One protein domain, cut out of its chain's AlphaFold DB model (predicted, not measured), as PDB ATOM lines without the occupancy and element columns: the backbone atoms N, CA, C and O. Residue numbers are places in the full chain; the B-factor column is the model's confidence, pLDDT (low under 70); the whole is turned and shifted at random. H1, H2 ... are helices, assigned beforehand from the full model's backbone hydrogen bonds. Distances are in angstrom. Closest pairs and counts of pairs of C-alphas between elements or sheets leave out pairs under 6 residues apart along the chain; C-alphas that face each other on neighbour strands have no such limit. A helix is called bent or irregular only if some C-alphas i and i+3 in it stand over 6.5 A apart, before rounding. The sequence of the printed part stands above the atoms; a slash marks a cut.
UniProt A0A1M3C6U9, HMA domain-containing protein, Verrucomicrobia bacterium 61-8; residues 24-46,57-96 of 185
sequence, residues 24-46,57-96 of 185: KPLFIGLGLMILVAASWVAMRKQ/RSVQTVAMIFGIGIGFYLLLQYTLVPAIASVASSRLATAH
ATOM      1  N   LYS A  24     196.786 242.643 109.839       63.84
ATOM      2  CA  LYS A  24     197.705 241.896 108.954       63.84
ATOM      3  C   LYS A  24     197.581 240.360 109.025       63.84
ATOM      4  O   LYS A  24     197.576 239.749 107.954       63.84
ATOM      5  N   PRO A  25     197.414 239.697 110.191       66.69
ATOM      6  CA  PRO A  25     197.255 238.237 110.206       66.69
ATOM      7  C   PRO A  25     195.925 237.770 109.590       66.69
ATOM      8  O   PRO A  25     195.869 236.688 109.004       66.69
ATOM      9  N   LEU A  26     194.869 238.592 109.655       74.56
ATOM     10  CA  LEU A  26     193.547 238.246 109.127       74.56
ATOM     11  C   LEU A  26     193.544 238.210 107.591       74.56
ATOM     12  O   LEU A  26     192.995 237.286 106.995       74.56
ATOM     13  N   PHE A  27     194.205 239.177 106.945       71.56
ATOM     14  CA  PHE A  27     194.294 239.241 105.481       71.56
ATOM     15  C   PHE A  27     195.123 238.096 104.888       71.56
ATOM     16  O   PHE A  27     194.735 237.526 103.867       71.56
ATOM     17  N   ILE A  28     196.224 237.710 105.541       76.25
ATOM     18  CA  ILE A  28     197.050 236.571 105.110       76.25
ATOM     19  C   ILE A  28     196.259 235.261 105.251       76.25
ATOM     20  O   ILE A  28     196.269 234.430 104.341       76.25
ATOM     21  N   GLY A  29     195.515 235.104 106.353       80.81
ATOM     22  CA  GLY A  29     194.629 233.959 106.566       80.81
ATOM     23  C   GLY A  29     193.517 233.860 105.517       80.81
ATOM     24  O   GLY A  29     193.308 232.791 104.941       80.81
ATOM     25  N   LEU A  30     192.852 234.980 105.207       81.38
ATOM     26  CA  LEU A  30     191.811 235.043 104.175       81.38
ATOM     27  C   LEU A  30     192.377 234.710 102.784       81.38
ATOM     28  O   LEU A  30     191.771 233.943 102.038       81.38
ATOM     29  N   GLY A  31     193.566 235.227 102.456       82.12
ATOM     30  CA  GLY A  31     194.248 234.950 101.191       82.12
ATOM     31  C   GLY A  31     194.602 233.471 101.014       82.12
ATOM     32  O   GLY A  31     194.318 232.894  99.963       82.12
ATOM     33  N   LEU A  32     195.149 232.830 102.051       84.38
ATOM     34  CA  LEU A  32     195.437 231.392 102.029       84.38
ATOM     35  C   LEU A  32     194.156 230.552 101.939       84.38
ATOM     36  O   LEU A  32     194.124 229.594 101.169       84.38
ATOM     37  N   MET A  33     193.087 230.926 102.647       80.81
ATOM     38  CA  MET A  33     191.781 230.264 102.534       80.81
ATOM     39  C   MET A  33     191.212 230.342 101.115       80.81
ATOM     40  O   MET A  33     190.751 229.331 100.585       80.81
ATOM     41  N   ILE A  34     191.294 231.509 100.469       82.81
ATOM     42  CA  ILE A  34     190.839 231.699  99.084       82.81
ATOM     43  C   ILE A  34     191.690 230.874  98.113       82.81
ATOM     44  O   ILE A  34     191.134 230.219  97.233       82.81
ATOM     45  N   LEU A  35     193.015 230.840  98.280       83.31
ATOM     46  CA  LEU A  35     193.908 230.028  97.445       83.31
ATOM     47  C   LEU A  35     193.657 228.525  97.611       83.31
ATOM     48  O   LEU A  35     193.622 227.798  96.618       83.31
ATOM     49  N   VAL A  36     193.432 228.058  98.840       83.44
ATOM     50  CA  VAL A  36     193.076 226.661  99.125       83.44
ATOM     51  C   VAL A  36     191.717 226.321  98.514       83.44
ATOM     52  O   VAL A  36     191.599 225.295  97.846       83.44
ATOM     53  N   ALA A  37     190.713 227.190  98.661       81.94
ATOM     54  CA  ALA A  37     189.398 227.004  98.054       81.94
ATOM     55  C   ALA A  37     189.474 226.994  96.518       81.94
ATOM     56  O   ALA A  37     188.908 226.107  95.881       81.94
ATOM     57  N   ALA A  38     190.224 227.920  95.915       78.31
ATOM     58  CA  ALA A  38     190.433 227.989  94.471       78.31
ATOM     59  C   ALA A  38     191.171 226.751  93.943       78.31
ATOM     60  O   ALA A  38     190.750 226.159  92.949       78.31
ATOM     61  N   SER A  39     192.223 226.312  94.637       80.31
ATOM     62  CA  SER A  39     192.975 225.097  94.309       80.31
ATOM     63  C   SER A  39     192.098 223.843  94.426       80.31
ATOM     64  O   SER A  39     192.099 222.983  93.545       80.31
ATOM     65  N   TRP A  40     191.252 223.771  95.456       78.75
ATOM     66  CA  TRP A  40     190.292 222.685  95.647       78.75
ATOM     67  C   TRP A  40     189.194 222.661  94.570       78.75
ATOM     68  O   TRP A  40     188.857 221.594  94.045       78.75
ATOM     69  N   VAL A  41     188.670 223.827  94.178       80.25
ATOM     70  CA  VAL A  41     187.707 223.969  93.070       80.25
ATOM     71  C   VAL A  41     188.354 223.610  91.726       80.25
ATOM     72  O   VAL A  41     187.739 222.903  90.924       80.25
ATOM     73  N   ALA A  42     189.604 224.017  91.493       70.81
ATOM     74  CA  ALA A  42     190.359 223.662  90.293       70.81
ATOM     75  C   ALA A  42     190.607 222.146  90.207       70.81
ATOM     76  O   ALA A  42     190.374 221.540  89.159       70.81
ATOM     77  N   MET A  43     190.970 221.506  91.323       60.81
ATOM     78  CA  MET A  43     191.143 220.052  91.394       60.81
ATOM     79  C   MET A  43     189.830 219.280  91.212       60.81
ATOM     80  O   MET A  43     189.830 218.217  90.588       60.81
ATOM     81  N   ARG A  44     188.681 219.817  91.652       64.88
ATOM     82  CA  ARG A  44     187.360 219.222  91.356       64.88
ATOM     83  C   ARG A  44     187.067 219.136  89.855       64.88
ATOM     84  O   ARG A  44     186.344 218.231  89.439       64.88
ATOM     85  N   LYS A  45     187.620 220.040  89.039       53.00
ATOM     86  CA  LYS A  45     187.332 220.119  87.597       53.00
ATOM     87  C   LYS A  45     188.042 219.035  86.768       53.00
ATOM     88  O   LYS A  45     187.587 218.727  85.672       53.00
ATOM     89  N   GLN A  46     189.087 218.397  87.298       55.09
ATOM     90  CA  GLN A  46     189.817 217.315  86.617       55.09
ATOM     91  C   GLN A  46     189.142 215.933  86.720       55.09
ATOM     92  O   GLN A  46     189.506 215.021  85.985       55.09
ATOM     93  N   ARG A  57     193.166 207.321  96.915       49.78
ATOM     94  CA  ARG A  57     193.897 207.213  98.194       49.78
ATOM     95  C   ARG A  57     195.056 208.213  98.298       49.78
ATOM     96  O   ARG A  57     195.264 208.799  99.350       49.78
ATOM     97  N   SER A  58     195.745 208.480  97.184       55.25
ATOM     98  CA  SER A  58     196.886 209.408  97.133       55.25
ATOM     99  C   SER A  58     196.469 210.875  97.324       55.25
ATOM    100  O   SER A  58     197.088 211.590  98.105       55.25
ATOM    101  N   VAL A  59     195.365 211.317  96.709       61.66
ATOM    102  CA  VAL A  59     194.903 212.716  96.822       61.66
ATOM    103  C   VAL A  59     194.383 213.034  98.230       61.66
ATOM    104  O   VAL A  59     194.602 214.133  98.733       61.66
ATOM    105  N   GLN A  60     193.746 212.066  98.898       63.94
ATOM    106  CA  GLN A  60     193.248 212.237 100.265       63.94
ATOM    107  C   GLN A  60     194.393 212.318 101.292       63.94
ATOM    108  O   GLN A  60     194.344 213.154 102.193       63.94
ATOM    109  N   THR A  61     195.455 211.523 101.119       64.19
ATOM    110  CA  THR A  61     196.661 211.597 101.962       64.19
ATOM    111  C   THR A  61     197.449 212.888 101.729       64.19
ATOM    112  O   THR A  61     197.873 213.521 102.692       64.19
ATOM    113  N   VAL A  62     197.591 213.340 100.478       66.50
ATOM    114  CA  VAL A  62     198.297 214.594 100.159       66.50
ATOM    115  C   VAL A  62     197.561 215.808 100.741       66.50
ATOM    116  O   VAL A  62     198.189 216.656 101.370       66.50
ATOM    117  N   ALA A  63     196.229 215.864 100.635       69.25
ATOM    118  CA  ALA A  63     195.432 216.946 101.221       69.25
ATOM    119  C   ALA A  63     195.537 217.008 102.760       69.25
ATOM    120  O   ALA A  63     195.620 218.101 103.321       69.25
ATOM    121  N   MET A  64     195.589 215.855 103.444       75.06
ATOM    122  CA  MET A  64     195.809 215.808 104.896       75.06
ATOM    123  C   MET A  64     197.201 216.313 105.292       75.06
ATOM    124  O   MET A  64     197.307 217.089 106.237       75.06
ATOM    125  N   ILE A  65     198.257 215.934 104.564       76.94
ATOM    126  CA  ILE A  65     199.635 216.359 104.871       76.94
ATOM    127  C   ILE A  65     199.789 217.876 104.712       76.94
ATOM    128  O   ILE A  65     200.337 218.529 105.599       76.94
ATOM    129  N   PHE A  66     199.254 218.458 103.632       82.12
ATOM    130  CA  PHE A  66     199.271 219.914 103.453       82.12
ATOM    131  C   PHE A  66     198.441 220.635 104.522       82.12
ATOM    132  O   PHE A  66     198.895 221.643 105.056       82.12
ATOM    133  N   GLY A  67     197.267 220.109 104.886       82.94
ATOM    134  CA  GLY A  67     196.437 220.686 105.947       82.94
ATOM    135  C   GLY A  67     197.124 220.682 107.316       82.94
ATOM    136  O   GLY A  67     197.134 221.706 107.998       82.94
ATOM    137  N   ILE A  68     197.754 219.566 107.689       86.94
ATOM    138  CA  ILE A  68     198.496 219.437 108.953       86.94
ATOM    139  C   ILE A  68     199.738 220.335 108.941       86.94
ATOM    140  O   ILE A  68     199.991 221.027 109.923       86.94
ATOM    141  N   GLY A  69     200.478 220.384 107.829       85.00
ATOM    142  CA  GLY A  69     201.658 221.239 107.690       85.00
ATOM    143  C   GLY A  69     201.327 222.730 107.792       85.00
ATOM    144  O   GLY A  69     201.989 223.455 108.532       85.00
ATOM    145  N   ILE A  70     200.268 223.183 107.113       85.81
ATOM    146  CA  ILE A  70     199.800 224.576 107.182       85.81
ATOM    147  C   ILE A  70     199.280 224.896 108.588       85.81
ATOM    148  O   ILE A  70     199.619 225.942 109.135       85.81
ATOM    149  N   GLY A  71     198.509 223.993 109.202       86.31
ATOM    150  CA  GLY A  71     198.017 224.162 110.570       86.31
ATOM    151  C   GLY A  71     199.151 224.272 111.592       86.31
ATOM    152  O   GLY A  71     199.157 225.194 112.403       86.31
ATOM    153  N   PHE A  72     200.147 223.387 111.511       89.00
ATOM    154  CA  PHE A  72     201.318 223.409 112.387       89.00
ATOM    155  C   PHE A  72     202.170 224.666 112.173       89.00
ATOM    156  O   PHE A  72     202.579 225.293 113.146       89.00
ATOM    157  N   TYR A  73     202.380 225.087 110.922       84.81
ATOM    158  CA  TYR A  73     203.096 226.324 110.600       84.81
ATOM    159  C   TYR A  73     202.378 227.566 111.146       84.81
ATOM    160  O   TYR A  73     203.020 228.426 111.744       84.81
ATOM    161  N   LEU A  74     201.050 227.649 111.012       86.62
ATOM    162  CA  LEU A  74     200.260 228.749 111.572       86.62
ATOM    163  C   LEU A  74     200.278 228.751 113.107       86.62
ATOM    164  O   LEU A  74     200.382 229.819 113.708       86.62
ATOM    165  N   LEU A  75     200.230 227.578 113.744       84.56
ATOM    166  CA  LEU A  75     200.316 227.446 115.202       84.56
ATOM    167  C   LEU A  75     201.709 227.841 115.729       84.56
ATOM    168  O   LEU A  75     201.831 228.529 116.744       84.56
ATOM    169  N   LEU A  76     202.760 227.453 115.005       84.38
ATOM    170  CA  LEU A  76     204.139 227.835 115.291       84.38
ATOM    171  C   LEU A  76     204.315 229.351 115.129       84.38
ATOM    172  O   LEU A  76     204.833 230.015 116.020       84.38
ATOM    173  N   GLN A  77     203.794 229.929 114.047       78.62
ATOM    174  CA  GLN A  77     203.839 231.372 113.832       78.62
ATOM    175  C   GLN A  77     203.069 232.128 114.928       78.62
ATOM    176  O   GLN A  77     203.575 233.110 115.460       78.62
ATOM    177  N   TYR A  78     201.883 231.656 115.327       83.50
ATOM    178  CA  TYR A  78     201.077 232.284 116.383       83.50
ATOM    179  C   TYR A  78     201.752 232.246 117.761       83.50
ATOM    180  O   TYR A  78     201.629 233.197 118.528       83.50
ATOM    181  N   THR A  79     202.487 231.177 118.078       79.31
ATOM    182  CA  THR A  79     203.199 231.049 119.361       79.31
ATOM    183  C   THR A  79     204.541 231.781 119.373       79.31
ATOM    184  O   THR A  79     204.909 232.343 120.406       79.31
ATOM    185  N   LEU A  80     205.256 231.852 118.243       73.12
ATOM    186  CA  LEU A  80     206.534 232.567 118.157       73.12
ATOM    187  C   LEU A  80     206.359 234.089 118.035       73.12
ATOM    188  O   LEU A  80     207.119 234.827 118.652       73.12
ATOM    189  N   VAL A  81     205.357 234.590 117.308       74.44
ATOM    190  CA  VAL A  81     205.141 236.040 117.111       74.44
ATOM    191  C   VAL A  81     205.073 236.869 118.414       74.44
ATOM    192  O   VAL A  81     205.766 237.890 118.471       74.44
ATOM    193  N   PRO A  82     204.345 236.480 119.482       68.12
ATOM    194  CA  PRO A  82     204.319 237.261 120.724       68.12
ATOM    195  C   PRO A  82     205.667 237.265 121.463       68.12
ATOM    196  O   PRO A  82     205.996 238.251 122.124       68.12
ATOM    197  N   ALA A  83     206.477 236.211 121.317       68.06
ATOM    198  CA  ALA A  83     207.809 236.135 121.917       68.06
ATOM    199  C   ALA A  83     208.829 237.050 121.215       68.06
ATOM    200  O   ALA A  83     209.731 237.577 121.861       68.06
ATOM    201  N   ILE A  84     208.683 237.286 119.906       61.12
ATOM    202  CA  ILE A  84     209.567 238.195 119.155       61.12
ATOM    203  C   ILE A  84     209.139 239.661 119.369       61.12
ATOM    204  O   ILE A  84     209.984 240.551 119.496       61.12
ATOM    205  N   ALA A  85     207.830 239.920 119.465       61.44
ATOM    206  CA  ALA A  85     207.279 241.257 119.693       61.44
ATOM    207  C   ALA A  85     207.692 241.854 121.054       61.44
ATOM    208  O   ALA A  85     208.003 243.046 121.140       61.44
ATOM    209  N   SER A  86     207.764 241.037 122.110       58.91
ATOM    210  CA  SER A  86     208.189 241.495 123.441       58.91
ATOM    211  C   SER A  86     209.673 241.900 123.496       58.91
ATOM    212  O   SER A  86     210.022 242.853 124.193       58.91
ATOM    213  N   VAL A  87     210.544 241.264 122.701       60.09
ATOM    214  CA  VAL A  87     211.984 241.592 122.621       60.09
ATOM    215  C   VAL A  87     212.257 242.802 121.715       60.09
ATOM    216  O   VAL A  87     213.167 243.586 121.982       60.09
ATOM    217  N   ALA A  88     211.459 243.009 120.664       58.53
ATOM    218  CA  ALA A  88     211.553 244.208 119.823       58.53
ATOM    219  C   ALA A  88     211.144 245.483 120.588       58.53
ATOM    220  O   ALA A  88     211.762 246.540 120.433       58.53
ATOM    221  N   SER A  89     210.149 245.361 121.471       57.31
ATOM    222  CA  SER A  89     209.614 246.472 122.270       57.31
ATOM    223  C   SER A  89     210.640 247.039 123.262       57.31
ATOM    224  O   SER A  89     210.718 248.252 123.455       57.31
ATOM    225  N   SER A  90     211.489 246.190 123.849       55.91
ATOM    226  CA  SER A  90     212.515 246.614 124.815       55.91
ATOM    227  C   SER A  90     213.730 247.292 124.166       55.91
ATOM    228  O   SER A  90     214.346 248.169 124.780       55.91
ATOM    229  N   ARG A  91     214.048 246.967 122.904       55.66
ATOM    230  CA  ARG A  91     215.130 247.630 122.148       55.66
ATOM    231  C   ARG A  91     214.726 248.987 121.567       55.66
ATOM    232  O   ARG A  91     215.558 249.885 121.485       55.66
ATOM    233  N   LEU A  92     213.452 249.177 121.221       55.78
ATOM    234  CA  LEU A  92     212.937 250.483 120.785       55.78
ATOM    235  C   LEU A  92     212.833 251.483 121.952       55.78
ATOM    236  O   LEU A  92     213.126 252.665 121.775       55.78
ATOM    237  N   ALA A  93     212.512 251.007 123.159       55.12
ATOM    238  CA  ALA A  93     212.479 251.844 124.362       55.12
ATOM    239  C   ALA A  93     213.866 252.392 124.758       55.12
ATOM    240  O   ALA A  93     213.975 253.517 125.242       55.12
ATOM    241  N   THR A  94     214.935 251.627 124.515       54.41
ATOM    242  CA  THR A  94     216.319 252.037 124.818       54.41
ATOM    243  C   THR A  94     216.936 252.915 123.723       54.41
ATOM    244  O   THR A  94     217.714 253.816 124.038       54.41
ATOM    245  N   ALA A  95     216.536 252.753 122.456       53.28
ATOM    246  CA  ALA A  95     216.964 253.640 121.370       53.28
ATOM    247  C   ALA A  95     216.412 255.079 121.505       53.28
ATOM    248  O   ALA A  95     217.085 256.033 121.115       53.28
ATOM    249  N   HIS A  96     215.232 255.266 122.109       54.03
ATOM    250  CA  HIS A  96     214.627 256.596 122.277       54.03
ATOM    251  C   HIS A  96     215.296 257.481 123.342       54.03
ATOM    252  O   HIS A  96     215.204 258.705 123.255       54.03
TER     253      HIS A  96
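What this domain is: This is residues 24 to 46 and 57 to 96 of the 185 residues of the protein "HMA domain-containing protein" of Verrucomicrobia bacterium 61-8 (UniProt A0A1M3C6U9). Two helices run side by side in opposite directions with a gap between them, and the longer, H2, sticks out beyond H1 as a free arm, residues 79 to 95. The 63 printed residues hold H1, then H2, and no named strand: all helix. The whole is extended, with a radius of gyration of the C-alphas of 17.7 A, and spans 59 by 20 by 12 A, a rod lengthened by that arm.

How they stand to each other: H1, residues 24 to 46, and H2, residues 57 to 95, are near each other, with 6 pairs of C-alphas within 10 A. Near residue 82 H2 has a kink of 29 degrees; it is neither bent nor irregular, but only just: C-alphas 79 and 82 are 6.5 A apart. O i to N i+4 pairs within hydrogen-bond range are 18 of 19 in H1 and 29 of 35 in H2.

Where its parts are: Find C-alpha 24 at (197.705, 241.896, 108.954); H1 runs 34.1 A to C-alpha 46. H2 runs 56.8 A from C-alpha 57 to C-alpha 95 at (216.964, 253.640, 121.370).

The domain as a whole: The C-alphas farthest apart, of Arg 57 and His 96, are 58.7 A apart. Residues 47 to 56 are not printed; C-alphas 46 and 57 are 15.9 A apart across this cut. Look for pLDDT under 70 at residues 24 to 25, 43 to 46, 57 to 63 and 82 to 96.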